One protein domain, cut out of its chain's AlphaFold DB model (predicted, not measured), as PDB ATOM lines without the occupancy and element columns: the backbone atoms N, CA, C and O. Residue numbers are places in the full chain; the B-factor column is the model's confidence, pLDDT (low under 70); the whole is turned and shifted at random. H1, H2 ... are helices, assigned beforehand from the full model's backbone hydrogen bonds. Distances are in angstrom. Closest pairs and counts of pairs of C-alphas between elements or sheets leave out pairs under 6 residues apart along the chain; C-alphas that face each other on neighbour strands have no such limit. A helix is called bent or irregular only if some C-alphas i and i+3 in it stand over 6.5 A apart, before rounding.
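What this domain is: This is residues 56 to 245 of the 514 residues of an uncharacterized protein of Phytophthora fragariae (UniProt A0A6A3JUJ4). Four long helices, H1, H2, H3 and H6, run lengthwise side by side in a loose, slender bundle, with H3 bent into two arms. Near one end of the bundle the short helices H4 and H5 make a side arm, of which residues 192 to 197 stick out free, and after H6 comes a tail without named elements, residues 232 to 245, whose last C-alpha, of Ile 245, is 19.5 A from the first printed C-alpha, of Leu 56. The printed part has 190 residues with six named helices, H1 to H6 in order, and no named strand; its class is all helix. It is loose, with a radius of gyration of the C-alphas of 20.3 A, and spans 65 by 45 by 25 A, only just flat.

Where its parts are: H1, residues 62 to 90, begins at C-alpha 62 (-35.933, 48.692, 2.265) and is 39.2 A long; it is irregular, C-alphas 81 and 84 being 7.2 A apart, with a kink of 53 degrees near residue 84. H2, residues 98 to 137, is the longest at 56.9 A and ends at C-alpha 137 (-23.086, 48.180, 26.515). H3, residues 143 to 179, was assigned as one helix by its hydrogen bonds but is bent: C-alphas 165 and 168 are 6.7 A apart. Its arms are H3a, residues 143 to 165, 32.7 A, and H3b, residues 168 to 179, 15.4 A, at a shallow tilt of 32 degrees. H4 is residues 185 to 193 and H5 residues 195 to 198. H6, residues 205 to 231, is 38.5 A long and ends at C-alpha 231 (-26.553, 57.868, 8.203).

How they stand to each other: H1, H2, H3a, H3b and H6 form a bundle, helices side by side. H3 is its hub, touching three other helices. H3a touches H6, opposite ways at 33 degrees, only just short of steep; the closest C-alphas, of Phe 155 and Ala 226, are 4.8 A apart. H3b touches H6 with residues 207 to 218 of H6 alone, closest at the C-alphas of Asn 178 and Glu 207, 6.8 A. H3b touches H1 the same way, at Ser 85 and Ile 177, whose C-alphas are 6.3 A apart. H2 and H3a form a helical hairpin, their closest C-alphas those of Val 134 and Val 146, 6.8 A. H1 and H2 form another, closest at the C-alphas of Tyr 68 and Ala 116, 6.1 A. H4 and H5 touch no helix but are near each other. Every O i to N i+4 pair is within hydrogen-bond range in H2, H3a, H3b, H4 and H6; in H1 23 of 25 are, and H5 is too short for such a pair.

The domain as a whole: The C-alphas farthest apart, of Arg 94 and Ser 141, are 69.4 A apart. The printed part has no cut, and no link is long. The mean pLDDT of the printed part is 83.1; 25 residues are under 70, among them 90 to 94, 198 to 202 and 239 to 245.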
ATOM      1  N   LEU A  56     -42.573  54.280   2.314       58.69
ATOM      2  CA  LEU A  56     -41.636  53.298   1.744       58.69
ATOM      3  C   LEU A  56     -40.382  53.102   2.599       58.69
ATOM      4  O   LEU A  56     -39.877  51.987   2.717       58.69
ATOM      5  N   VAL A  57     -39.872  54.183   3.189       60.19
ATOM      6  CA  VAL A  57     -38.644  54.180   4.001       60.19
ATOM      7  C   VAL A  57     -38.854  53.497   5.359       60.19
ATOM      8  O   VAL A  57     -37.888  53.073   5.992       60.19
ATOM      9  N   THR A  58     -40.104  53.324   5.794       63.81
ATOM     10  CA  THR A  58     -40.432  52.581   7.024       63.81
ATOM     11  C   THR A  58     -40.532  51.068   6.826       63.81
ATOM     12  O   THR A  58     -40.615  50.326   7.806       63.81
ATOM     13  N   LEU A  59     -40.504  50.584   5.579       71.38
ATOM     14  CA  LEU A  59     -40.606  49.157   5.302       71.38
ATOM     15  C   LEU A  59     -39.327  48.430   5.742       71.38
ATOM     16  O   LEU A  59     -38.230  48.818   5.348       71.38
ATOM     17  N   PRO A  60     -39.436  47.324   6.495       69.12
ATOM     18  CA  PRO A  60     -38.277  46.662   7.098       69.12
ATOM     19  C   PRO A  60     -37.297  46.085   6.053       69.12
ATOM     20  O   PRO A  60     -36.105  45.956   6.319       69.12
ATOM     21  N   TRP A  61     -37.761  45.799   4.833       78.69
ATOM     22  CA  TRP A  61     -36.954  45.254   3.732       78.69
ATOM     23  C   TRP A  61     -36.249  46.321   2.871       78.69
ATOM     24  O   TRP A  61     -35.474  45.969   1.980       78.69
ATOM     25  N   ILE A  62     -36.472  47.617   3.116       82.69
ATOM     26  CA  ILE A  62     -35.933  48.692   2.265       82.69
ATOM     27  C   ILE A  62     -34.399  48.771   2.309       82.69
ATOM     28  O   ILE A  62     -33.760  49.010   1.284       82.69
ATOM     29  N   GLY A  63     -33.789  48.488   3.467       83.31
ATOM     30  CA  GLY A  63     -32.334  48.419   3.614       83.31
ATOM     31  C   GLY A  63     -31.714  47.292   2.785       83.31
ATOM     32  O   GLY A  63     -30.688  47.494   2.137       83.31
ATOM     33  N   TRP A  64     -32.378  46.136   2.732       87.06
ATOM     34  CA  TRP A  64     -31.975  45.012   1.887       87.06
ATOM     35  C   TRP A  64     -32.098  45.374   0.404       87.06
ATOM     36  O   TRP A  64     -31.137  45.203  -0.347       87.06
ATOM     37  N   LEU A  65     -33.236  45.947  -0.006       88.56
ATOM     38  CA  LEU A  65     -33.451  46.399  -1.383       88.56
ATOM     39  C   LEU A  65     -32.365  47.379  -1.832       88.56
ATOM     40  O   LEU A  65     -31.848  47.241  -2.935       88.56
ATOM     41  N   PHE A  66     -32.004  48.348  -0.989       90.75
ATOM     42  CA  PHE A  66     -30.963  49.322  -1.308       90.75
ATOM     43  C   PHE A  66     -29.611  48.662  -1.568       90.75
ATOM     44  O   PHE A  66     -28.965  49.001  -2.558       90.75
ATOM     45  N   VAL A  67     -29.189  47.719  -0.717       91.19
ATOM     46  CA  VAL A  67     -27.902  47.032  -0.897       91.19
ATOM     47  C   VAL A  67     -27.885  46.276  -2.223       91.19
ATOM     48  O   VAL A  67     -26.966  46.480  -3.014       91.19
ATOM     49  N   TYR A  68     -28.923  45.487  -2.513       92.19
ATOM     50  CA  TYR A  68     -29.023  44.777  -3.790       92.19
ATOM     51  C   TYR A  68     -29.072  45.733  -4.977       92.19
ATOM     52  O   TYR A  68     -28.289  45.582  -5.908       92.19
ATOM     53  N   ALA A  69     -29.955  46.732  -4.948       93.44
ATOM     54  CA  ALA A  69     -30.127  47.665  -6.054       93.44
ATOM     55  C   ALA A  69     -28.835  48.430  -6.357       93.44
ATOM     56  O   ALA A  69     -28.458  48.549  -7.518       93.44
ATOM     57  N   PHE A  70     -28.129  48.905  -5.327       93.81
ATOM     58  CA  PHE A  70     -26.881  49.644  -5.496       93.81
ATOM     59  C   PHE A  70     -25.767  48.758  -6.066       93.81
ATOM     60  O   PHE A  70     -25.136  49.117  -7.059       93.81
ATOM     61  N   VAL A  71     -25.547  47.581  -5.473       93.81
ATOM     62  CA  VAL A  71     -24.471  46.664  -5.880       93.81
ATOM     63  C   VAL A  71     -24.719  46.117  -7.288       93.81
ATOM     64  O   VAL A  71     -23.832  46.177  -8.140       93.81
ATOM     65  N   LEU A  72     -25.942  45.660  -7.577       93.81
ATOM     66  CA  LEU A  72     -26.314  45.148  -8.899       93.81
ATOM     67  C   LEU A  72     -26.265  46.231  -9.973       93.81
ATOM     68  O   LEU A  72     -25.875  45.949 -11.105       93.81
ATOM     69  N   PHE A  73     -26.616  47.473  -9.634       93.50
ATOM     70  CA  PHE A  73     -26.462  48.597 -10.550       93.50
ATOM     71  C   PHE A  73     -24.990  48.823 -10.912       93.50
ATOM     72  O   PHE A  73     -24.671  48.945 -12.095       93.50
ATOM     73  N   CYS A  74     -24.082  48.818  -9.928       92.75
ATOM     74  CA  CYS A  74     -22.646  48.957 -10.177       92.75
ATOM     75  C   CYS A  74     -22.098  47.838 -11.077       92.75
ATOM     76  O   CYS A  74     -21.371  48.122 -12.034       92.75
ATOM     77  N   TYR A  75     -22.466  46.584 -10.807       93.12
ATOM     78  CA  TYR A  75     -22.066  45.449 -11.637       93.12
ATOM     79  C   TYR A  75     -22.627  45.543 -13.060       93.12
ATOM     80  O   TYR A  75     -21.873  45.483 -14.032       93.12
ATOM     81  N   SER A  76     -23.936  45.765 -13.196       91.62
ATOM     82  CA  SER A  76     -24.616  45.832 -14.493       91.62
ATOM     83  C   SER A  76     -24.082  46.970 -15.366       91.62
ATOM     84  O   SER A  76     -23.774  46.753 -16.541       91.62
ATOM     85  N   ALA A  77     -23.888  48.163 -14.794       90.19
ATOM     86  CA  ALA A  77     -23.308  49.298 -15.509       90.19
ATOM     87  C   ALA A  77     -21.897  48.976 -16.028       90.19
ATOM     88  O   ALA A  77     -21.587  49.247 -17.187       90.19
ATOM     89  N   SER A  78     -21.070  48.334 -15.201       89.31
ATOM     90  CA  SER A  78     -19.707  47.938 -15.574       89.31
ATOM     91  C   SER A  78     -19.695  46.869 -16.674       89.31
ATOM     92  O   SER A  78     -18.926  46.969 -17.629       89.31
ATOM     93  N   ARG A  79     -20.594  45.878 -16.607       88.94
ATOM     94  CA  ARG A  79     -20.727  44.833 -17.638       88.94
ATOM     95  C   ARG A  79     -21.157  45.392 -18.983       88.94
ATOM     96  O   ARG A  79     -20.626  44.974 -20.007       88.94
ATOM     97  N   CYS A  80     -22.066  46.366 -18.997       87.69
ATOM     98  CA  CYS A  80     -22.474  47.037 -20.230       87.69
ATOM     99  C   CYS A  80     -21.293  47.710 -20.949       87.69
ATOM    100  O   CYS A  80     -21.269  47.733 -22.179       87.69
ATOM    101  N   VAL A  81     -20.307  48.220 -20.203       87.56
ATOM    102  CA  VAL A  81     -19.103  48.842 -20.778       87.56
ATOM    103  C   VAL A  81     -18.189  47.803 -21.431       87.56
ATOM    104  O   VAL A  81     -17.663  48.055 -22.513       87.56
ATOM    105  N   VAL A  82     -18.024  46.624 -20.821       86.31
ATOM    106  CA  VAL A  82     -17.024  45.628 -21.259       86.31
ATOM    107  C   VAL A  82     -17.570  44.499 -22.117       86.31
ATOM    108  O   VAL A  82     -16.799  43.813 -22.783       86.31
ATOM    109  N   LEU A  83     -18.892  44.364 -22.225       86.38
ATOM    110  CA  LEU A  83     -19.525  43.334 -23.049       86.38
ATOM    111  C   LEU A  83     -18.994  43.308 -24.491       86.38
ATOM    112  O   LEU A  83     -18.812  42.236 -25.059       86.38
ATOM    113  N   LYS A  84     -18.712  44.475 -25.084       82.00
ATOM    114  CA  LYS A  84     -18.151  44.547 -26.439       82.00
ATOM    115  C   LYS A  84     -16.747  43.935 -26.509       82.00
ATOM    116  O   LYS A  84     -16.495  43.151 -27.418       82.00
ATOM    117  N   SER A  85     -15.871  44.271 -25.560       81.50
ATOM    118  CA  SER A  85     -14.504  43.737 -25.477       81.50
ATOM    119  C   SER A  85     -14.490  42.229 -25.209       81.50
ATOM    120  O   SER A  85     -13.680  41.501 -25.770       81.50
ATOM    121  N   LEU A  86     -15.441  41.736 -24.413       77.88
ATOM    122  CA  LEU A  86     -15.601  40.305 -24.143       77.88
ATOM    123  C   LEU A  86     -15.964  39.507 -25.394       77.88
ATOM    124  O   LEU A  86     -15.425  38.432 -25.631       77.88
ATOM    125  N   VAL A  87     -16.849  40.050 -26.224       75.62
ATOM    126  CA  VAL A  87     -17.264  39.384 -27.463       75.62
ATOM    127  C   VAL A  87     -16.129  39.327 -28.465       75.62
ATOM    128  O   VAL A  87     -15.967  38.314 -29.132       75.62
ATOM    129  N   THR A  88     -15.318  40.382 -28.545       69.06
ATOM    130  CA  THR A  88     -14.122  40.374 -29.393       69.06
ATOM    131  C   THR A  88     -13.032  39.439 -28.877       69.06
ATOM    132  O   THR A  88     -12.221  38.991 -29.675       69.06
ATOM    133  N   MET A  89     -13.012  39.140 -27.573       70.19
ATOM    134  CA  MET A  89     -12.053  38.210 -26.969       70.19
ATOM    135  C   MET A  89     -12.409  36.743 -27.255       70.19
ATOM    136  O   MET A  89     -11.527  35.960 -27.586       70.19
ATOM    137  N   TYR A  90     -13.684  36.361 -27.122       68.50
ATOM    138  CA  TYR A  90     -14.110  34.952 -27.203       68.50
ATOM    139  C   TYR A  90     -14.787  34.553 -28.519       68.50
ATOM    140  O   TYR A  90     -15.046  33.370 -28.734       68.50
ATOM    141  N   GLY A  91     -15.126  35.507 -29.384       64.94
ATOM    142  CA  GLY A  91     -15.881  35.240 -30.604       64.94
ATOM    143  C   GLY A  91     -15.583  36.230 -31.719       64.94
ATOM    144  O   GLY A  91     -14.644  37.023 -31.658       64.94
ATOM    145  N   SER A  92     -16.398  36.184 -32.771       65.81
ATOM    146  CA  SER A  92     -16.288  37.128 -33.877       65.81
ATOM    147  C   SER A  92     -17.217  38.331 -33.663       65.81
ATOM    148  O   SER A  92     -18.269  38.217 -33.027       65.81
ATOM    149  N   PRO A  93     -16.936  39.495 -34.278       65.19
ATOM    150  CA  PRO A  93     -17.855  40.636 -34.251       65.19
ATOM    151  C   PRO A  93     -19.254  40.332 -34.818       65.19
ATOM    152  O   PRO A  93     -20.199  41.072 -34.538       65.19
ATOM    153  N   ARG A  94     -19.404  39.260 -35.615       65.62
ATOM    154  CA  ARG A  94     -20.687  38.826 -36.192       65.62
ATOM    155  C   ARG A  94     -21.589  38.138 -35.164       65.62
ATOM    156  O   ARG A  94     -22.805  38.153 -35.333       65.62
ATOM    157  N   ASP A  95     -21.015  37.638 -34.073       70.44
ATOM    158  CA  ASP A  95     -21.739  36.956 -32.996       70.44
ATOM    159  C   ASP A  95     -22.376  37.945 -31.999       70.44
ATOM    160  O   ASP A  95     -23.157  37.553 -31.128       70.44
ATOM    161  N   TYR A  96     -22.125  39.255 -32.164       78.50
ATOM    162  CA  TYR A  96     -22.669  40.338 -31.334       78.50
ATOM    163  C   TYR A  96     -24.148  40.657 -31.622       78.50
ATOM    164  O   TYR A  96     -24.543  41.793 -31.908       78.50
ATOM    165  N   THR A  97     -24.999  39.640 -31.535       85.50
ATOM    166  CA  THR A  97     -26.443  39.743 -31.764       85.50
ATOM    167  C   THR A  97     -27.181  40.294 -30.539       85.50
ATOM    168  O   THR A  97     -26.689  40.253 -29.411       85.50
ATOM    169  N   ALA A  98     -28.397  40.818 -30.728       86.69
ATOM    170  CA  ALA A  98     -29.222  41.292 -29.608       86.69
ATOM    171  C   ALA A  98     -29.573  40.161 -28.622       86.69
ATOM    172  O   ALA A  98     -29.553  40.379 -27.413       86.69
ATOM    173  N   SER A  99     -29.828  38.953 -29.138       85.00
ATOM    174  CA  SER A  99     -30.093  37.760 -28.324       85.00
ATOM    175  C   SER A  99     -28.892  37.406 -27.448       85.00
ATOM    176  O   SER A  99     -29.052  37.242 -26.240       85.00
ATOM    177  N   PHE A 100     -27.685  37.410 -28.023       86.88
ATOM    178  CA  PHE A 100     -26.452  37.190 -27.275       86.88
ATOM    179  C   PHE A 100     -26.277  38.211 -26.139       86.88
ATOM    180  O   PHE A 100     -26.002  37.825 -25.005       86.88
ATOM    181  N   LYS A 101     -26.482  39.509 -26.411       88.06
ATOM    182  CA  LYS A 101     -26.334  40.559 -25.386       88.06
ATOM    183  C   LYS A 101     -27.277  40.338 -24.212       88.06
ATOM    184  O   LYS A 101     -26.855  40.442 -23.066       88.06
ATOM    185  N   ILE A 102     -28.543  40.038 -24.502       91.06
ATOM    186  CA  ILE A 102     -29.551  39.790 -23.470       91.06
ATOM    187  C   ILE A 102     -29.162  38.556 -22.655       91.06
ATOM    188  O   ILE A 102     -29.180  38.625 -21.429       91.06
ATOM    189  N   ALA A 103     -28.750  37.468 -23.309       88.69
ATOM    190  CA  ALA A 103     -28.343  36.244 -22.628       88.69
ATOM    191  C   ALA A 103     -27.123  36.468 -21.716       88.69
ATOM    192  O   ALA A 103     -27.177  36.142 -20.533       88.69
ATOM    193  N   ALA A 104     -26.063  37.102 -22.227       88.25
ATOM    194  CA  ALA A 104     -24.839  37.362 -21.471       88.25
ATOM    195  C   ALA A 104     -25.060  38.327 -20.294       88.25
ATOM    196  O   ALA A 104     -24.544  38.099 -19.201       88.25
ATOM    197  N   LEU A 105     -25.860  39.384 -20.483       92.69
ATOM    198  CA  LEU A 105     -26.191  40.319 -19.404       92.69
ATOM    199  C   LEU A 105     -27.107  39.687 -18.352       92.69
ATOM    200  O   LEU A 105     -26.926  39.953 -17.169       92.69
ATOM    201  N   THR A 106     -28.061  38.846 -18.762       92.31
ATOM    202  CA  THR A 106     -28.979  38.169 -17.831       92.31
ATOM    203  C   THR A 106     -28.236  37.136 -16.995       92.31
ATOM    204  O   THR A 106     -28.375  37.130 -15.775       92.31
ATOM    205  N   LEU A 107     -27.402  36.306 -17.627       92.06
ATOM    206  CA  LEU A 107     -26.593  35.322 -16.915       92.06
ATOM    207  C   LEU A 107     -25.584  36.006 -15.981       92.06
ATOM    208  O   LEU A 107     -25.486  35.645 -14.812       92.06
ATOM    209  N   GLY A 108     -24.918  37.068 -16.451       91.69
ATOM    210  CA  GLY A 108     -24.009  37.857 -15.618       91.69
ATOM    211  C   GLY A 108     -24.719  38.489 -14.418       91.69
ATOM    212  O   GLY A 108     -24.202  38.442 -13.308       91.69
ATOM    213  N   PHE A 109     -25.939  39.001 -14.608       93.44
ATOM    214  CA  PHE A 109     -26.764  39.532 -13.521       93.44
ATOM    215  C   PHE A 109     -27.121  38.462 -12.477       93.44
ATOM    216  O   PHE A 109     -27.141  38.760 -11.285       93.44
ATOM    217  N   MET A 110     -27.380  37.217 -12.895       92.94
ATOM    218  CA  MET A 110     -27.634  36.106 -11.970       92.94
ATOM    219  C   MET A 110     -26.404  35.772 -11.118       92.94
ATOM    220  O   MET A 110     -26.531  35.567  -9.912       92.94
ATOM    221  N   GLU A 111     -25.211  35.761 -11.714       93.12
ATOM    222  CA  GLU A 111     -23.956  35.572 -10.974       93.12
ATOM    223  C   GLU A 111     -23.686  36.737 -10.010       93.12
ATOM    224  O   GLU A 111     -23.361  36.533  -8.839       93.12
ATOM    225  N   ASP A 112     -23.899  37.975 -10.456       93.56
ATOM    226  CA  ASP A 112     -23.723  39.161  -9.614       93.56
ATOM    227  C   ASP A 112     -24.729  39.189  -8.455       93.56
ATOM    228  O   ASP A 112     -24.405  39.656  -7.362       93.56
ATOM    229  N   PHE A 113     -25.930  38.639  -8.654       92.62
ATOM    230  CA  PHE A 113     -26.928  38.465  -7.603       92.62
ATOM    231  C   PHE A 113     -26.453  37.515  -6.501       92.62
ATOM    232  O   PHE A 113     -26.656  37.802  -5.319       92.62
ATOM    233  N   VAL A 114     -25.754  36.432  -6.852       92.50
ATOM    234  CA  VAL A 114     -25.124  35.538  -5.867       92.50
ATOM    235  C   VAL A 114     -24.060  36.290  -5.066       92.50
ATOM    236  O   VAL A 114     -24.066  36.245  -3.835       92.50
ATOM    237  N   CYS A 115     -23.197  37.051  -5.742       91.81
ATOM    238  CA  CYS A 115     -22.177  37.865  -5.079       91.81
ATOM    239  C   CYS A 115     -22.796  38.913  -4.128       91.81
ATOM    240  O   CYS A 115     -22.410  39.025  -2.961       91.81
ATOM    241  N   ALA A 116     -23.823  39.629  -4.593       92.62
ATOM    242  CA  ALA A 116     -24.566  40.599  -3.790       92.62
ATOM    243  C   ALA A 116     -25.256  39.943  -2.583       92.62
ATOM    244  O   ALA A 116     -25.328  40.550  -1.512       92.62
ATOM    245  N   THR A 117     -25.712  38.695  -2.724       90.69
ATOM    246  CA  THR A 117     -26.297  37.917  -1.626       90.69
ATOM    247  C   THR A 117     -25.261  37.640  -0.540       90.69
ATOM    248  O   THR A 117     -25.531  37.912   0.630       90.69
ATOM    249  N   TYR A 118     -24.049  37.202  -0.899       91.12
ATOM    250  CA  TYR A 118     -22.970  36.992   0.075       91.12
ATOM    251  C   TYR A 118     -22.578  38.276   0.807       91.12
ATOM    252  O   TYR A 118     -22.467  38.273   2.036       91.12
ATOM    253  N   LEU A 119     -22.434  39.388   0.080       91.56
ATOM    254  CA  LEU A 119     -22.151  40.690   0.684       91.56
ATOM    255  C   LEU A 119     -23.273  41.116   1.644       91.56
ATOM    256  O   LEU A 119     -23.003  41.556   2.760       91.56
ATOM    257  N   THR A 120     -24.533  40.953   1.240       90.62
ATOM    258  CA  THR A 120     -25.690  41.317   2.070       90.62
ATOM    259  C   THR A 120     -25.762  40.460   3.331       90.62
ATOM    260  O   THR A 120     -25.963  40.996   4.418       90.62
ATOM    261  N   CYS A 121     -25.520  39.150   3.224       88.00
ATOM    262  CA  CYS A 121     -25.447  38.253   4.375       88.00
ATOM    263  C   CYS A 121     -24.321  38.643   5.341       88.00
ATOM    264  O   CYS A 121     -24.545  38.678   6.550       88.00
ATOM    265  N   PHE A 122     -23.137  38.991   4.830       90.19
ATOM    266  CA  PHE A 122     -22.029  39.467   5.658       90.19
ATOM    267  C   PHE A 122     -22.386  40.761   6.406       90.19
ATOM    268  O   PHE A 122     -22.198  40.859   7.621       90.19
ATOM    269  N   LEU A 123     -22.954  41.744   5.702       90.44
ATOM    270  CA  LEU A 123     -23.367  43.013   6.304       90.44
ATOM    271  C   LEU A 123     -24.493  42.823   7.329       90.44
ATOM    272  O   LEU A 123     -24.486  43.476   8.371       90.44
ATOM    273  N   TRP A 124     -25.422  41.899   7.074       89.31
ATOM    274  CA  TRP A 124     -26.481  41.540   8.015       89.31
ATOM    275  C   TRP A 124     -25.932  40.892   9.292       89.31
ATOM    276  O   TRP A 124     -26.359  41.249  10.392       89.31
ATOM    277  N   LEU A 125     -24.957  39.983   9.174       86.44
ATOM    278  CA  LEU A 125     -24.276  39.391  10.331       86.44
ATOM    279  C   LEU A 125     -23.579  40.466  11.172       86.44
ATOM    280  O   LEU A 125     -23.692  40.464  12.400       86.44
ATOM    281  N   PHE A 126     -22.903  41.411  10.517       88.00
ATOM    282  CA  PHE A 126     -22.263  42.534  11.195       88.00
ATOM    283  C   PHE A 126     -23.277  43.430  11.918       88.00
ATOM    284  O   PHE A 126     -23.095  43.719  13.100       88.00
ATOM    285  N   ASP A 127     -24.356  43.840  11.248       87.00
ATOM    286  CA  ASP A 127     -25.393  44.686  11.849       87.00
ATOM    287  C   ASP A 127     -26.088  43.980  13.027       87.00
ATOM    288  O   ASP A 127     -26.336  44.598  14.067       87.00
ATOM    289  N   SER A 128     -26.310  42.666  12.922       82.62
ATOM    290  CA  SER A 128     -26.863  41.841  14.004       82.62
ATOM    291  C   SER A 128     -25.923  41.782  15.214       82.62
ATOM    292  O   SER A 128     -26.353  41.946  16.359       82.62
ATOM    293  N   PHE A 129     -24.621  41.601  14.976       82.88
ATOM    294  CA  PHE A 129     -23.612  41.616  16.035       82.88
ATOM    295  C   PHE A 129     -23.492  43.001  16.684       82.88
ATOM    296  O   PHE A 129     -23.482  43.112  17.911       82.88
ATOM    297  N   LYS A 130     -23.479  44.065  15.876       85.62
ATOM    298  CA  LYS A 130     -23.494  45.460  16.333       85.62
ATOM    299  C   LYS A 130     -24.677  45.706  17.268       85.62
ATOM    300  O   LYS A 130     -24.475  46.226  18.364       85.62
ATOM    301  N   LEU A 131     -25.886  45.290  16.885       81.69
ATOM    302  CA  LEU A 131     -27.090  45.443  17.707       81.69
ATOM    303  C   LEU A 131     -26.969  44.705  19.052       81.69
ATOM    304  O   LEU A 131     -27.285  45.269  20.100       81.69
ATOM    305  N   ALA A 132     -26.448  43.475  19.048       80.31
ATOM    306  CA  ALA A 132     -26.222  42.706  20.272       80.31
ATOM    307  C   ALA A 132     -25.202  43.375  21.215       80.31
ATOM    308  O   ALA A 132     -25.400  43.399  22.432       80.31
ATOM    309  N   VAL A 133     -24.124  43.944  20.664       81.38
ATOM    310  CA  VAL A 133     -23.098  44.677  21.421       81.38
ATOM    311  C   VAL A 133     -23.668  45.971  22.002       81.38
ATOM    312  O   VAL A 133     -23.484  46.238  23.190       81.38
ATOM    313  N   VAL A 134     -24.412  46.744  21.206       81.50
ATOM    314  CA  VAL A 134     -25.072  47.977  21.661       81.50
ATOM    315  C   VAL A 134     -26.018  47.673  22.823       81.50
ATOM    316  O   VAL A 134     -25.907  48.306  23.872       81.50
ATOM    317  N   ASN A 135     -26.865  46.646  22.711       78.50
ATOM    318  CA  ASN A 135     -27.796  46.266  23.778       78.50
ATOM    319  C   ASN A 135     -27.091  45.861  25.085       78.50
ATOM    320  O   ASN A 135     -27.614  46.112  26.166       78.50
ATOM    321  N   ARG A 136     -25.888  45.275  25.009       78.19
ATOM    322  CA  ARG A 136     -25.095  44.904  26.196       78.19
ATOM    323  C   ARG A 136     -24.363  46.082  26.838       78.19
ATOM    324  O   ARG A 136     -24.169  46.077  28.050       78.19
ATOM    325  N   LEU A 137     -23.921  47.062  26.049       72.62
ATOM    326  CA  LEU A 137     -23.086  48.180  26.515       72.62
ATOM    327  C   LEU A 137     -23.854  49.482  26.785       72.62
ATOM    328  O   LEU A 137     -23.259  50.443  27.287       72.62
ATOM    329  N   THR A 138     -25.152  49.540  26.479       71.50
ATOM    330  CA  THR A 138     -25.962  50.748  26.683       71.50
ATOM    331  C   THR A 138     -26.231  50.974  28.173       71.50
ATOM    332  O   THR A 138     -27.222  50.527  28.739       71.50
ATOM    333  N   SER A 139     -25.328  51.708  28.818       67.19
ATOM    334  CA  SER A 139     -25.607  52.417  30.070       67.19
ATOM    335  C   SER A 139     -26.105  53.830  29.747       67.19
ATOM    336  O   SER A 139     -25.630  54.457  28.798       67.19
ATOM    337  N   ARG A 140     -27.044  54.354  30.548       60.41
ATOM    338  CA  ARG A 140     -27.735  55.645  30.324       60.41
ATOM    339  C   ARG A 140     -26.792  56.853  30.152       60.41
ATOM    340  O   ARG A 140     -27.197  57.862  29.595       60.41
ATOM    341  N   SER A 141     -25.536  56.759  30.595       62.84
ATOM    342  CA  SER A 141     -24.516  57.814  30.474       62.84
ATOM    343  C   SER A 141     -23.645  57.732  29.209       62.84
ATOM    344  O   SER A 141     -22.906  58.673  28.931       62.84
ATOM    345  N   ARG A 142     -23.706  56.639  28.431       72.38
ATOM    346  CA  ARG A 142     -22.828  56.391  27.264       72.38
ATOM    347  C   ARG A 142     -23.563  56.254  25.928       72.38
ATOM    348  O   ARG A 142     -22.923  55.974  24.918       72.38
ATOM    349  N   GLU A 143     -24.871  56.491  25.892       76.50
ATOM    350  CA  GLU A 143     -25.711  56.267  24.706       76.50
ATOM    351  C   GLU A 143     -25.219  57.027  23.460       76.50
ATOM    352  O   GLU A 143     -25.099  56.452  22.378       76.50
ATOM    353  N   VAL A 144     -24.849  58.303  23.615       78.12
ATOM    354  CA  VAL A 144     -24.359  59.137  22.502       78.12
ATOM    355  C   VAL A 144     -23.034  58.607  21.945       78.12
ATOM    356  O   VAL A 144     -22.862  58.526  20.731       78.12
ATOM    357  N   ILE A 145     -22.115  58.192  22.822       78.12
ATOM    358  CA  ILE A 145     -20.803  57.656  22.431       78.12
ATOM    359  C   ILE A 145     -20.982  56.333  21.683       78.12
ATOM    360  O   ILE A 145     -20.402  56.145  20.617       78.12
ATOM    361  N   VAL A 146     -21.833  55.441  22.198       81.38
ATOM    362  CA  VAL A 146     -22.137  54.148  21.568       81.38
ATOM    363  C   VAL A 146     -22.760  54.345  20.181       81.38
ATOM    364  O   VAL A 146     -22.383  53.647  19.240       81.38
ATOM    365  N   ARG A 147     -23.642  55.341  20.011       78.75
ATOM    366  CA  ARG A 147     -24.261  55.659  18.714       78.75
ATOM    367  C   ARG A 147     -23.248  56.176  17.686       78.75
ATOM    368  O   ARG A 147     -23.269  55.734  16.538       78.75
ATOM    369  N   VAL A 148     -22.352  57.083  18.081       83.38
ATOM    370  CA  VAL A 148     -21.310  57.627  17.187       83.38
ATOM    371  C   VAL A 148     -20.320  56.537  16.776       83.38
ATOM    372  O   VAL A 148     -20.040  56.381  15.589       83.38
ATOM    373  N   VAL A 149     -19.844  55.737  17.735       85.56
ATOM    374  CA  VAL A 149     -18.935  54.611  17.468       85.56
ATOM    375  C   VAL A 149     -19.598  53.574  16.557       85.56
ATOM    376  O   VAL A 149     -18.963  53.097  15.620       85.56
ATOM    377  N   GLY A 150     -20.884  53.275  16.766       83.56
ATOM    378  CA  GLY A 150     -21.650  52.375  15.902       83.56
ATOM    379  C   GLY A 150     -21.754  52.873  14.458       83.56
ATOM    380  O   GLY A 150     -21.542  52.094  13.533       83.56
ATOM    381  N   SER A 151     -22.009  54.169  14.249       85.62
ATOM    382  CA  SER A 151     -22.078  54.762  12.904       85.62
ATOM    383  C   SER A 151     -20.723  54.725  12.185       85.62
ATOM    384  O   SER A 151     -20.662  54.357  11.011       85.62
ATOM    385  N   ILE A 152     -19.625  55.017  12.895       88.56
ATOM    386  CA  ILE A 152     -18.261  54.899  12.353       88.56
ATOM    387  C   ILE A 152     -17.964  53.446  11.973       88.56
ATOM    388  O   ILE A 152     -17.483  53.189  10.873       88.56
ATOM    389  N   ALA A 153     -18.302  52.488  12.838       89.12
ATOM    390  CA  ALA A 153     -18.095  51.072  12.560       89.12
ATOM    391  C   ALA A 153     -18.896  50.604  11.331       89.12
ATOM    392  O   ALA A 153     -18.334  49.950  10.453       89.12
ATOM    393  N   THR A 154     -20.174  50.990  11.214       89.94
ATOM    394  CA  THR A 154     -20.999  50.695  10.031       89.94
ATOM    395  C   THR A 154     -20.410  51.310   8.766       89.94
ATOM    396  O   THR A 154     -20.373  50.629   7.740       89.94
ATOM    397  N   PHE A 155     -19.909  52.548   8.823       93.44
ATOM    398  CA  PHE A 155     -19.226  53.175   7.692       93.44
ATOM    399  C   PHE A 155     -17.991  52.368   7.276       93.44
ATOM    400  O   PHE A 155     -17.890  51.942   6.129       93.44
ATOM    401  N   THR A 156     -17.077  52.111   8.213       92.88
ATOM    402  CA  THR A 156     -15.803  51.439   7.939       92.88
ATOM    403  C   THR A 156     -16.012  50.029   7.396       92.88
ATOM    404  O   THR A 156     -15.447  49.688   6.359       92.88
ATOM    405  N   VAL A 157     -16.860  49.220   8.039       94.12
ATOM    406  CA  VAL A 157     -17.121  47.843   7.596       94.12
ATOM    407  C   VAL A 157     -17.826  47.821   6.245       94.12
ATOM    408  O   VAL A 157     -17.425  47.053   5.373       94.12
ATOM    409  N   SER A 158     -18.820  48.687   6.023       93.94
ATOM    410  CA  SER A 158     -19.510  48.753   4.726       93.94
ATOM    411  C   SER A 158     -18.566  49.198   3.606       93.94
ATOM    412  O   SER A 158     -18.626  48.646   2.511       93.94
ATOM    413  N   TRP A 159     -17.673  50.154   3.883       95.88
ATOM    414  CA  TRP A 159     -16.691  50.648   2.919       95.88
ATOM    415  C   TRP A 159     -15.696  49.557   2.515       95.88
ATOM    416  O   TRP A 159     -15.562  49.261   1.330       95.88
ATOM    417  N   PHE A 160     -15.057  48.899   3.491       94.94
ATOM    418  CA  PHE A 160     -14.096  47.831   3.209       94.94
ATOM    419  C   PHE A 160     -14.748  46.633   2.523       94.94
ATOM    420  O   PHE A 160     -14.188  46.118   1.562       94.94
ATOM    421  N   SER A 161     -15.936  46.214   2.964       93.19
ATOM    422  CA  SER A 161     -16.630  45.066   2.361       93.19
ATOM    423  C   SER A 161     -16.979  45.326   0.899       93.19
ATOM    424  O   SER A 161     -16.786  44.457   0.055       93.19
ATOM    425  N   PHE A 162     -17.436  46.542   0.580       94.25
ATOM    426  CA  PHE A 162     -17.721  46.931  -0.797       94.25
ATOM    427  C   PHE A 162     -16.450  46.954  -1.655       94.25
ATOM    428  O   PHE A 162     -16.453  46.423  -2.761       94.25
ATOM    429  N   VAL A 163     -15.348  47.519  -1.144       94.50
ATOM    430  CA  VAL A 163     -14.056  47.543  -1.852       94.50
ATOM    431  C   VAL A 163     -13.534  46.124  -2.088       94.50
ATOM    432  O   VAL A 163     -13.170  45.800  -3.212       94.50
ATOM    433  N   ILE A 164     -13.560  45.252  -1.077       91.88
ATOM    434  CA  ILE A 164     -13.106  43.855  -1.194       91.88
ATOM    435  C   ILE A 164     -13.869  43.110  -2.296       91.88
ATOM    436  O   ILE A 164     -13.265  42.354  -3.048       91.88
ATOM    437  N   VAL A 165     -15.176  43.345  -2.409       91.56
ATOM    438  CA  VAL A 165     -16.029  42.684  -3.403       91.56
ATOM    439  C   VAL A 165     -15.877  43.300  -4.802       91.56
ATOM    440  O   VAL A 165     -15.826  42.579  -5.798       91.56
ATOM    441  N   MET A 166     -15.768  44.627  -4.905       91.75
ATOM    442  CA  MET A 166     -15.737  45.323  -6.197       91.75
ATOM    443  C   MET A 166     -14.341  45.436  -6.812       91.75
ATOM    444  O   MET A 166     -14.234  45.515  -8.032       91.75
ATOM    445  N   THR A 167     -13.269  45.455  -6.018       91.19
ATOM    446  CA  THR A 167     -11.900  45.634  -6.529       91.19
ATOM    447  C   THR A 167     -11.449  44.492  -7.438       91.19
ATOM    448  O   THR A 167     -10.987  44.799  -8.535       91.19
ATOM    449  N   PRO A 168     -11.598  43.203  -7.077       90.31
ATOM    450  CA  PRO A 168     -11.208  42.110  -7.964       90.31
ATOM    451  C   PRO A 168     -12.028  42.105  -9.266       90.31
ATOM    452  O   PRO A 168     -11.495  41.844 -10.339       90.31
ATOM    453  N   PHE A 169     -13.303  42.500  -9.198       90.31
ATOM    454  CA  PHE A 169     -14.163  42.615 -10.378       90.31
ATOM    455  C   PHE A 169     -13.745  43.786 -11.280       90.31
ATOM    456  O   PHE A 169     -13.688  43.660 -12.499       90.31
ATOM    457  N   ALA A 170     -13.403  44.931 -10.691       91.19
ATOM    458  CA  ALA A 170     -12.874  46.073 -11.426       91.19
ATOM    459  C   ALA A 170     -11.485  45.784 -12.029       91.19
ATOM    460  O   ALA A 170     -11.166  46.292 -13.103       91.19
ATOM    461  N   ALA A 171     -10.671  44.962 -11.363       90.19
ATOM    462  CA  ALA A 171      -9.399  44.490 -11.896       90.19
ATOM    463  C   ALA A 171      -9.610  43.585 -13.118       90.19
ATOM    464  O   ALA A 171      -8.965  43.810 -14.136       90.19
ATOM    465  N   ASP A 172     -10.557  42.641 -13.060       90.19
ATOM    466  CA  ASP A 172     -10.964  41.827 -14.217       90.19
ATOM    467  C   ASP A 172     -11.384  42.701 -15.402       90.19
ATOM    468  O   ASP A 172     -10.898  42.524 -16.516       90.19
ATOM    469  N   LEU A 173     -12.201  43.723 -15.144       87.75
ATOM    470  CA  LEU A 173     -12.636  44.684 -16.153       87.75
ATOM    471  C   LEU A 173     -11.455  45.352 -16.875       87.75
ATOM    472  O   LEU A 173     -11.435  45.447 -18.102       87.75
ATOM    473  N   LEU A 174     -10.471  45.827 -16.107       87.31
ATOM    474  CA  LEU A 174      -9.283  46.490 -16.639       87.31
ATOM    475  C   LEU A 174      -8.384  45.519 -17.411       87.31
ATOM    476  O   LEU A 174      -7.851  45.901 -18.454       87.31
ATOM    477  N   LEU A 175      -8.237  44.283 -16.929       83.88
ATOM    478  CA  LEU A 175      -7.464  43.241 -17.605       83.88
ATOM    479  C   LEU A 175      -8.093  42.857 -18.944       83.88
ATOM    480  O   LEU A 175      -7.380  42.770 -19.943       83.88
ATOM    481  N   VAL A 176      -9.419  42.726 -19.002       82.50
ATOM    482  CA  VAL A 176     -10.127  42.430 -20.251       82.50
ATOM    483  C   VAL A 176      -9.970  43.581 -21.243       82.50
ATOM    484  O   VAL A 176      -9.676  43.340 -22.405       82.50
ATOM    485  N   ILE A 177     -10.125  44.836 -20.806       81.88
ATOM    486  CA  ILE A 177     -10.038  45.995 -21.710       81.88
ATOM    487  C   ILE A 177      -8.616  46.210 -22.242       81.88
ATOM    488  O   ILE A 177      -8.450  46.554 -23.410       81.88
ATOM    489  N   ASN A 178      -7.605  46.117 -21.377       78.69
ATOM    490  CA  ASN A 178      -6.251  46.560 -21.723       78.69
ATOM    491  C   ASN A 178      -5.349  45.413 -22.184       78.69
ATOM    492  O   ASN A 178      -4.372  45.652 -22.892       78.69
ATOM    493  N   ARG A 179      -5.636  44.178 -21.761       73.31
ATOM    494  CA  ARG A 179      -4.739  43.035 -21.958       73.31
ATOM    495  C   ARG A 179      -5.422  41.807 -22.562       73.31
ATOM    496  O   ARG A 179      -4.712  40.846 -22.826       73.31
ATOM    497  N   ASP A 180      -6.734  41.845 -22.816       74.56
ATOM    498  CA  ASP A 180      -7.526  40.693 -23.273       74.56
ATOM    499  C   ASP A 180      -7.318  39.461 -22.365       74.56
ATOM    500  O   ASP A 180      -7.214  38.329 -22.828       74.56
ATOM    501  N   MET A 181      -7.212  39.689 -21.050       75.12
ATOM    502  CA  MET A 181      -7.015  38.648 -20.036       75.12
ATOM    503  C   MET A 181      -8.125  38.691 -18.987       75.12
ATOM    504  O   MET A 181      -8.669  39.752 -18.692       75.12
ATOM    505  N   ARG A 182      -8.427  37.537 -18.384       79.25
ATOM    506  CA  ARG A 182      -9.317  37.441 -17.220       79.25
ATOM    507  C   ARG A 182      -8.520  37.457 -15.920       79.25
ATOM    508  O   ARG A 182      -7.378  37.007 -15.869       79.25
ATOM    509  N   PHE A 183      -9.141  37.976 -14.869       85.19
ATOM    510  CA  PHE A 183      -8.603  37.945 -13.517       85.19
ATOM    511  C   PHE A 183      -8.593  36.519 -12.962       85.19
ATOM    512  O   PHE A 183      -9.606  35.824 -13.020       85.19
ATOM    513  N   THR A 184      -7.475  36.132 -12.352       84.00
ATOM    514  CA  THR A 184      -7.333  34.905 -11.560       84.00
ATOM    515  C   THR A 184      -6.529  35.205 -10.298       84.00
ATOM    516  O   THR A 184      -5.706  36.130 -10.275       84.00
ATOM    517  N   LEU A 185      -6.744  34.441  -9.226       80.56
ATOM    518  CA  LEU A 185      -5.953  34.603  -8.002       80.56
ATOM    519  C   LEU A 185      -4.485  34.217  -8.225       80.56
ATOM    520  O   LEU A 185      -3.593  34.842  -7.647       80.56
ATOM    521  N   ASP A 186      -4.224  33.278  -9.133       78.19
ATOM    522  CA  ASP A 186      -2.873  32.889  -9.541       78.19
ATOM    523  C   ASP A 186      -2.121  34.021 -10.243       78.19
ATOM    524  O   ASP A 186      -0.920  34.198 -10.016       78.19
ATOM    525  N   LEU A 187      -2.812  34.850 -11.034       77.25
ATOM    526  CA  LEU A 187      -2.213  36.043 -11.633       77.25
ATOM    527  C   LEU A 187      -1.767  37.028 -10.547       77.25
ATOM    528  O   LEU A 187      -0.671  37.581 -10.623       77.25
ATOM    529  N   VAL A 188      -2.581  37.219  -9.504       82.31
ATOM    530  CA  VAL A 188      -2.221  38.072  -8.361       82.31
ATOM    531  C   VAL A 188      -1.040  37.482  -7.594       82.31
ATOM    532  O   VAL A 188      -0.103  38.209  -7.262       82.31
ATOM    533  N   ALA A 189      -1.045  36.171  -7.340       77.56
ATOM    534  CA  ALA A 189       0.050  35.484  -6.663       77.56
ATOM    535  C   ALA A 189       1.366  35.605  -7.449       77.56
ATOM    536  O   ALA A 189       2.408  35.933  -6.876       77.56
ATOM    537  N   THR A 190       1.302  35.427  -8.768       76.00
ATOM    538  CA  THR A 190       2.436  35.597  -9.684       76.00
ATOM    539  C   THR A 190       2.927  37.041  -9.675       76.00
ATOM    540  O   THR A 190       4.121  37.281  -9.514       76.00
ATOM    541  N   LEU A 191       2.018  38.017  -9.726       76.94
ATOM    542  CA  LEU A 191       2.364  39.438  -9.680       76.94
ATOM    543  C   LEU A 191       3.033  39.843  -8.359       76.94
ATOM    544  O   LEU A 191       3.941  40.674  -8.356       76.94
ATOM    545  N   ILE A 192       2.630  39.241  -7.238       80.56
ATOM    546  CA  ILE A 192       3.280  39.441  -5.936       80.56
ATOM    547  C   ILE A 192       4.676  38.808  -5.927       80.56
ATOM    548  O   ILE A 192       5.627  39.448  -5.473       80.56
ATOM    549  N   ARG A 193       4.812  37.579  -6.440       80.44
ATOM    550  CA  ARG A 193       6.077  36.827  -6.470       80.44
ATOM    551  C   ARG A 193       7.117  37.471  -7.389       80.44
ATOM    552  O   ARG A 193       8.284  37.569  -7.025       80.44
ATOM    553  N   GLU A 194       6.692  37.934  -8.557       80.94
ATOM    554  CA  GLU A 194       7.563  38.404  -9.643       80.94
ATOM    555  C   GLU A 194       7.564  39.930  -9.790       80.94
ATOM    556  O   GLU A 194       8.082  40.477 -10.765       80.94
ATOM    557  N   ARG A 195       7.049  40.650  -8.784       78.62
ATOM    558  CA  ARG A 195       6.951  42.118  -8.751       78.62
ATOM    559  C   ARG A 195       8.229  42.829  -9.204       78.62
ATOM    560  O   ARG A 195       8.164  43.842  -9.895       78.62
ATOM    561  N   HIS A 196       9.393  42.323  -8.800       75.62
ATOM    562  CA  HIS A 196      10.685  42.928  -9.128       75.62
ATOM    563  C   HIS A 196      10.999  42.905 -10.630       75.62
ATOM    564  O   HIS A 196      11.633  43.836 -11.118       75.62
ATOM    565  N   HIS A 197      10.517  41.894 -11.354       70.00
ATOM    566  CA  HIS A 197      10.679  41.767 -12.803       70.00
ATOM    567  C   HIS A 197       9.574  42.516 -13.558       70.00
ATOM    568  O   HIS A 197       9.842  43.173 -14.561       70.00
ATOM    569  N   LEU A 198       8.347  42.496 -13.030       64.38
ATOM    570  CA  LEU A 198       7.180  43.118 -13.663       64.38
ATOM    571  C   LEU A 198       7.154  44.647 -13.557       64.38
ATOM    572  O   LEU A 198       6.520  45.298 -14.381       64.38
ATOM    573  N   ASN A 199       7.875  45.249 -12.604       66.38
ATOM    574  CA  ASN A 199       8.003  46.711 -12.521       66.38
ATOM    575  C   ASN A 199       8.670  47.334 -13.765       66.38
ATOM    576  O   ASN A 199       8.545  48.538 -13.973       66.38
ATOM    577  N   ALA A 200       9.388  46.538 -14.564       64.81
ATOM    578  CA  ALA A 200       9.999  46.974 -15.817       64.81
ATOM    579  C   ALA A 200       9.070  46.807 -17.035       64.81
ATOM    580  O   ALA A 200       9.447  47.193 -18.140       64.81
ATOM    581  N   ALA A 201       7.877  46.228 -16.854       65.88
ATOM    582  CA  ALA A 201       6.933  46.051 -17.945       65.88
ATOM    583  C   ALA A 201       6.474  47.426 -18.468       65.88
ATOM    584  O   ALA A 201       6.095  48.288 -17.668       65.88
ATOM    585  N   PRO A 202       6.479  47.654 -19.793       63.19
ATOM    586  CA  PRO A 202       5.961  48.888 -20.360       63.19
ATOM    587  C   PRO A 202       4.442  48.942 -20.140       63.19
ATOM    588  O   PRO A 202       3.668  48.198 -20.749       63.19
ATOM    589  N   ILE A 203       4.018  49.812 -19.224       71.50
ATOM    590  CA  ILE A 203       2.612  50.146 -18.982       71.50
ATOM    591  C   ILE A 203       2.359  51.493 -19.651       71.50
ATOM    592  O   ILE A 203       3.081  52.462 -19.399       71.50
ATOM    593  N   SER A 204       1.350  51.562 -20.518       77.38
ATOM    594  CA  SER A 204       1.008  52.822 -21.175       77.38
ATOM    595  C   SER A 204       0.445  53.820 -20.157       77.38
ATOM    596  O   SER A 204      -0.221  53.457 -19.183       77.38
ATOM    597  N   THR A 205       0.686  55.110 -20.376       80.69
ATOM    598  CA  THR A 205       0.122  56.170 -19.525       80.69
ATOM    599  C   THR A 205      -1.408  56.171 -19.559       80.69
ATOM    600  O   THR A 205      -2.045  56.466 -18.547       80.69
ATOM    601  N   GLU A 206      -2.006  55.764 -20.682       82.19
ATOM    602  CA  GLU A 206      -3.451  55.572 -20.818       82.19
ATOM    603  C   GLU A 206      -3.985  54.431 -19.940       82.19
ATOM    604  O   GLU A 206      -5.033  54.586 -19.309       82.19
ATOM    605  N   GLU A 207      -3.273  53.300 -19.863       83.06
ATOM    606  CA  GLU A 207      -3.626  52.165 -18.999       83.06
ATOM    607  C   GLU A 207      -3.593  52.584 -17.523       83.06
ATOM    608  O   GLU A 207      -4.539  52.315 -16.775       83.06
ATOM    609  N   ILE A 208      -2.569  53.347 -17.128       85.38
ATOM    610  CA  ILE A 208      -2.447  53.924 -15.783       85.38
ATOM    611  C   ILE A 208      -3.607  54.884 -15.492       85.38
ATOM    612  O   ILE A 208      -4.237  54.797 -14.435       85.38
ATOM    613  N   GLN A 209      -3.932  55.783 -16.423       89.19
ATOM    614  CA  GLN A 209      -5.022  56.743 -16.249       89.19
ATOM    615  C   GLN A 209      -6.382  56.048 -16.117       89.19
ATOM    616  O   GLN A 209      -7.168  56.407 -15.238       89.19
ATOM    617  N   ARG A 210      -6.663  55.031 -16.943       87.69
ATOM    618  CA  ARG A 210      -7.880  54.211 -16.812       87.69
ATOM    619  C   ARG A 210      -7.910  53.479 -15.475       87.69
ATOM    620  O   ARG A 210      -8.953  53.472 -14.825       87.69
ATOM    621  N   GLY A 211      -6.777  52.935 -15.031       89.56
ATOM    622  CA  GLY A 211      -6.639  52.316 -13.714       89.56
ATOM    623  C   GLY A 211      -7.002  53.273 -12.576       89.56
ATOM    624  O   GLY A 211      -7.843  52.943 -11.737       89.56
ATOM    625  N   TYR A 212      -6.449  54.490 -12.582       91.19
ATOM    626  CA  TYR A 212      -6.771  55.517 -11.587       91.19
ATOM    627  C   TYR A 212      -8.237  55.953 -11.632       91.19
ATOM    628  O   TYR A 212      -8.860  56.087 -10.579       91.19
ATOM    629  N   MET A 213      -8.805  56.144 -12.825       91.50
ATOM    630  CA  MET A 213     -10.218  56.498 -12.988       91.50
ATOM    631  C   MET A 213     -11.138  55.413 -12.424       91.50
ATOM    632  O   MET A 213     -12.040  55.718 -11.646       91.50
ATOM    633  N   THR A 214     -10.886  54.145 -12.750       91.69
ATOM    634  CA  THR A 214     -11.662  53.016 -12.225       91.69
ATOM    635  C   THR A 214     -11.510  52.894 -10.707       91.69
ATOM    636  O   THR A 214     -12.508  52.732 -10.008       91.69
ATOM    637  N   ALA A 215     -10.298  53.050 -10.166       92.62
ATOM    638  CA  ALA A 215     -10.071  53.041  -8.721       92.62
ATOM    639  C   ALA A 215     -10.818  54.183  -8.010       92.62
ATOM    640  O   ALA A 215     -11.449  53.962  -6.974       92.62
ATOM    641  N   ALA A 216     -10.812  55.391  -8.582       94.06
ATOM    642  CA  ALA A 216     -11.557  56.533  -8.060       94.06
ATOM    643  C   ALA A 216     -13.079  56.305  -8.115       94.06
ATOM    644  O   ALA A 216     -13.794  56.654  -7.172       94.06
ATOM    645  N   LEU A 217     -13.587  55.675  -9.179       93.44
ATOM    646  CA  LEU A 217     -14.998  55.298  -9.296       93.44
ATOM    647  C   LEU A 217     -15.401  54.259  -8.245       93.44
ATOM    648  O   LEU A 217     -16.400  54.451  -7.558       93.44
ATOM    649  N   VAL A 218     -14.606  53.204  -8.043       94.44
ATOM    650  CA  VAL A 218     -14.874  52.203  -6.995       94.44
ATOM    651  C   VAL A 218     -14.828  52.846  -5.608       94.44
ATOM    652  O   VAL A 218     -15.734  52.632  -4.805       94.44
ATOM    653  N   ALA A 219     -13.826  53.685  -5.332       94.75
ATOM    654  CA  ALA A 219     -13.704  54.377  -4.052       94.75
ATOM    655  C   ALA A 219     -14.870  55.349  -3.800       94.75
ATOM    656  O   ALA A 219     -15.383  55.416  -2.682       94.75
ATOM    657  N   SER A 220     -15.318  56.085  -4.820       94.44
ATOM    658  CA  SER A 220     -16.464  56.998  -4.708       94.44
ATOM    659  C   SER A 220     -17.794  56.252  -4.547       94.44
ATOM    660  O   SER A 220     -18.599  56.622  -3.695       94.44
ATOM    661  N   ALA A 221     -18.008  55.149  -5.268       94.81
ATOM    662  CA  ALA A 221     -19.171  54.288  -5.058       94.81
ATOM    663  C   ALA A 221     -19.179  53.695  -3.637       94.81
ATOM    664  O   ALA A 221     -20.206  53.735  -2.956       94.81
ATOM    665  N   ALA A 222     -18.022  53.235  -3.148       95.88
ATOM    666  CA  ALA A 222     -17.867  52.701  -1.798       95.88
ATOM    667  C   ALA A 222     -18.173  53.748  -0.718       95.88
ATOM    668  O   ALA A 222     -18.831  53.438   0.277       95.88
ATOM    669  N   THR A 223     -17.715  54.995  -0.892       94.12
ATOM    670  CA  THR A 223     -17.996  56.068   0.073       94.12
ATOM    671  C   THR A 223     -19.468  56.444   0.084       94.12
ATOM    672  O   THR A 223     -20.021  56.591   1.170       94.12
ATOM    673  N   VAL A 224     -20.129  56.535  -1.076       95.00
ATOM    674  CA  VAL A 224     -21.579  56.780  -1.154       95.00
ATOM    675  C   VAL A 224     -22.353  55.653  -0.470       95.00
ATOM    676  O   VAL A 224     -23.189  55.924   0.393       95.00
ATOM    677  N   PHE A 225     -22.033  54.395  -0.785       93.94
ATOM    678  CA  PHE A 225     -22.660  53.220  -0.179       93.94
ATOM    679  C   PHE A 225     -22.527  53.215   1.350       93.94
ATOM    680  O   PHE A 225     -23.519  53.109   2.077       93.94
ATOM    681  N   ALA A 226     -21.299  53.385   1.845       93.69
ATOM    682  CA  ALA A 226     -21.004  53.401   3.271       93.69
ATOM    683  C   ALA A 226     -21.629  54.608   3.982       93.69
ATOM    684  O   ALA A 226     -22.129  54.474   5.098       93.69
ATOM    685  N   TYR A 227     -21.641  55.779   3.343       92.31
ATOM    686  CA  TYR A 227     -22.233  56.992   3.900       92.31
ATOM    687  C   TYR A 227     -23.747  56.858   4.068       92.31
ATOM    688  O   TYR A 227     -24.268  57.175   5.141       92.31
ATOM    689  N   VAL A 228     -24.445  56.342   3.049       91.00
ATOM    690  CA  VAL A 228     -25.885  56.071   3.134       91.00
ATOM    691  C   VAL A 228     -26.155  55.086   4.269       91.00
ATOM    692  O   VAL A 228     -26.953  55.402   5.147       91.00
ATOM    693  N   ARG A 229     -25.423  53.966   4.345       90.25
ATOM    694  CA  ARG A 229     -25.584  52.974   5.426       90.25
ATOM    695  C   ARG A 229     -25.285  53.516   6.825       90.25
ATOM    696  O   ARG A 229     -25.929  53.112   7.785       90.25
ATOM    697  N   ALA A 230     -24.331  54.432   6.964       88.19
ATOM    698  CA  ALA A 230     -23.954  54.992   8.261       88.19
ATOM    699  C   ALA A 230     -24.927  56.066   8.778       88.19
ATOM    700  O   ALA A 230     -24.992  56.298   9.989       88.19
ATOM    701  N   ARG A 231     -25.644  56.753   7.876       84.62
ATOM    702  CA  ARG A 231     -26.553  57.868   8.203       84.62
ATOM    703  C   ARG A 231     -28.024  57.474   8.206       84.62
ATOM    704  O   ARG A 231     -28.789  58.027   8.991       84.62
ATOM    705  N   ALA A 232     -28.421  56.566   7.327       83.69
ATOM    706  CA  ALA A 232     -29.794  56.115   7.217       83.69
ATOM    707  C   ALA A 232     -30.069  54.990   8.215       83.69
ATOM    708  O   ALA A 232     -29.561  53.882   8.064       83.69
ATOM    709  N   SER A 233     -30.938  55.236   9.195       72.94
ATOM    710  CA  SER A 233     -31.398  54.190  10.120       72.94
ATOM    711  C   SER A 233     -32.158  53.064   9.409       72.94
ATOM    712  O   SER A 233     -32.143  51.931   9.873       72.94
ATOM    713  N   TRP A 234     -32.791  53.357   8.269       76.12
ATOM    714  CA  TRP A 234     -33.497  52.373   7.443       76.12
ATOM    715  C   TRP A 234     -32.555  51.422   6.690       76.12
ATOM    716  O   TRP A 234     -32.979  50.357   6.250       76.12
ATOM    717  N   ALA A 235     -31.282  51.796   6.530       77.19
ATOM    718  CA  ALA A 235     -30.280  50.980   5.852       77.19
ATOM    719  C   ALA A 235     -29.619  49.949   6.789       77.19
ATOM    720  O   ALA A 235     -28.769  49.172   6.344       77.19
ATOM    721  N   ASP A 236     -30.009  49.931   8.068       77.69
ATOM    722  CA  ASP A 236     -29.608  48.902   9.022       77.69
ATOM    723  C   ASP A 236     -30.293  47.574   8.668       77.69
ATOM    724  O   ASP A 236     -31.523  47.463   8.671       77.69
ATOM    725  N   LEU A 237     -29.493  46.559   8.333       78.81
ATOM    726  CA  LEU A 237     -30.007  45.264   7.882       78.81
ATOM    727  C   LEU A 237     -30.595  44.452   9.041       78.81
ATOM    728  O   LEU A 237     -31.393  43.551   8.791       78.81
ATOM    729  N   ALA A 238     -30.251  44.776  10.295       72.38
ATOM    730  CA  ALA A 238     -30.767  44.081  11.475       72.38
ATOM    731  C   ALA A 238     -32.259  44.359  11.743       72.38
ATOM    732  O   ALA A 238     -32.888  43.627  12.506       72.38
ATOM    733  N   CYS A 239     -32.842  45.380  11.104       64.50
ATOM    734  CA  CYS A 239     -34.261  45.730  11.230       64.50
ATOM    735  C   CYS A 239     -35.206  44.663  10.656       64.50
ATOM    736  O   CYS A 239     -36.381  44.615  11.018       64.50
ATOM    737  N   TRP A 240     -34.706  43.802   9.767       61.94
ATOM    738  CA  TRP A 240     -35.477  42.722   9.171       61.94
ATOM    739  C   TRP A 240     -34.680  41.433   9.182       61.94
ATOM    740  O   TRP A 240     -33.569  41.364   8.661       61.94
ATOM    741  N   ASN A 241     -35.277  40.396   9.763       64.31
ATOM    742  CA  ASN A 241     -34.709  39.065   9.736       64.31
ATOM    743  C   ASN A 241     -35.523  38.183   8.765       64.31
ATOM    744  O   ASN A 241     -36.654  37.802   9.095       64.31
ATOM    745  N   PRO A 242     -34.976  37.848   7.578       58.69
ATOM    746  CA  PRO A 242     -35.690  37.085   6.550       58.69
ATOM    747  C   PRO A 242     -36.092  35.679   7.020       58.69
ATOM    748  O   PRO A 242     -37.013  35.076   6.471       58.69
ATOM    749  N   THR A 243     -35.474  35.167   8.087       60.19
ATOM    750  CA  THR A 243     -35.774  33.839   8.632       60.19
ATOM    751  C   THR A 243     -37.119  33.754   9.360       60.19
ATOM    752  O   THR A 243     -37.574  32.652   9.663       60.19
ATOM    753  N   HIS A 244     -37.783  34.881   9.645       56.53
ATOM    754  CA  HIS A 244     -39.106  34.892  10.286       56.53
ATOM    755  C   HIS A 244     -40.266  34.644   9.314       56.53
ATOM    756  O   HIS A 244     -41.336  34.246   9.759       56.53
ATOM    757  N   ILE A 245     -40.070  34.824   8.002       54.44
ATOM    758  CA  ILE A 245     -41.113  34.548   6.995       54.44
ATOM    759  C   ILE A 245     -41.384  33.045   6.869       54.44
ATOM    760  O   ILE A 245     -42.504  32.634   6.584       54.44
TER     761      ILE A 245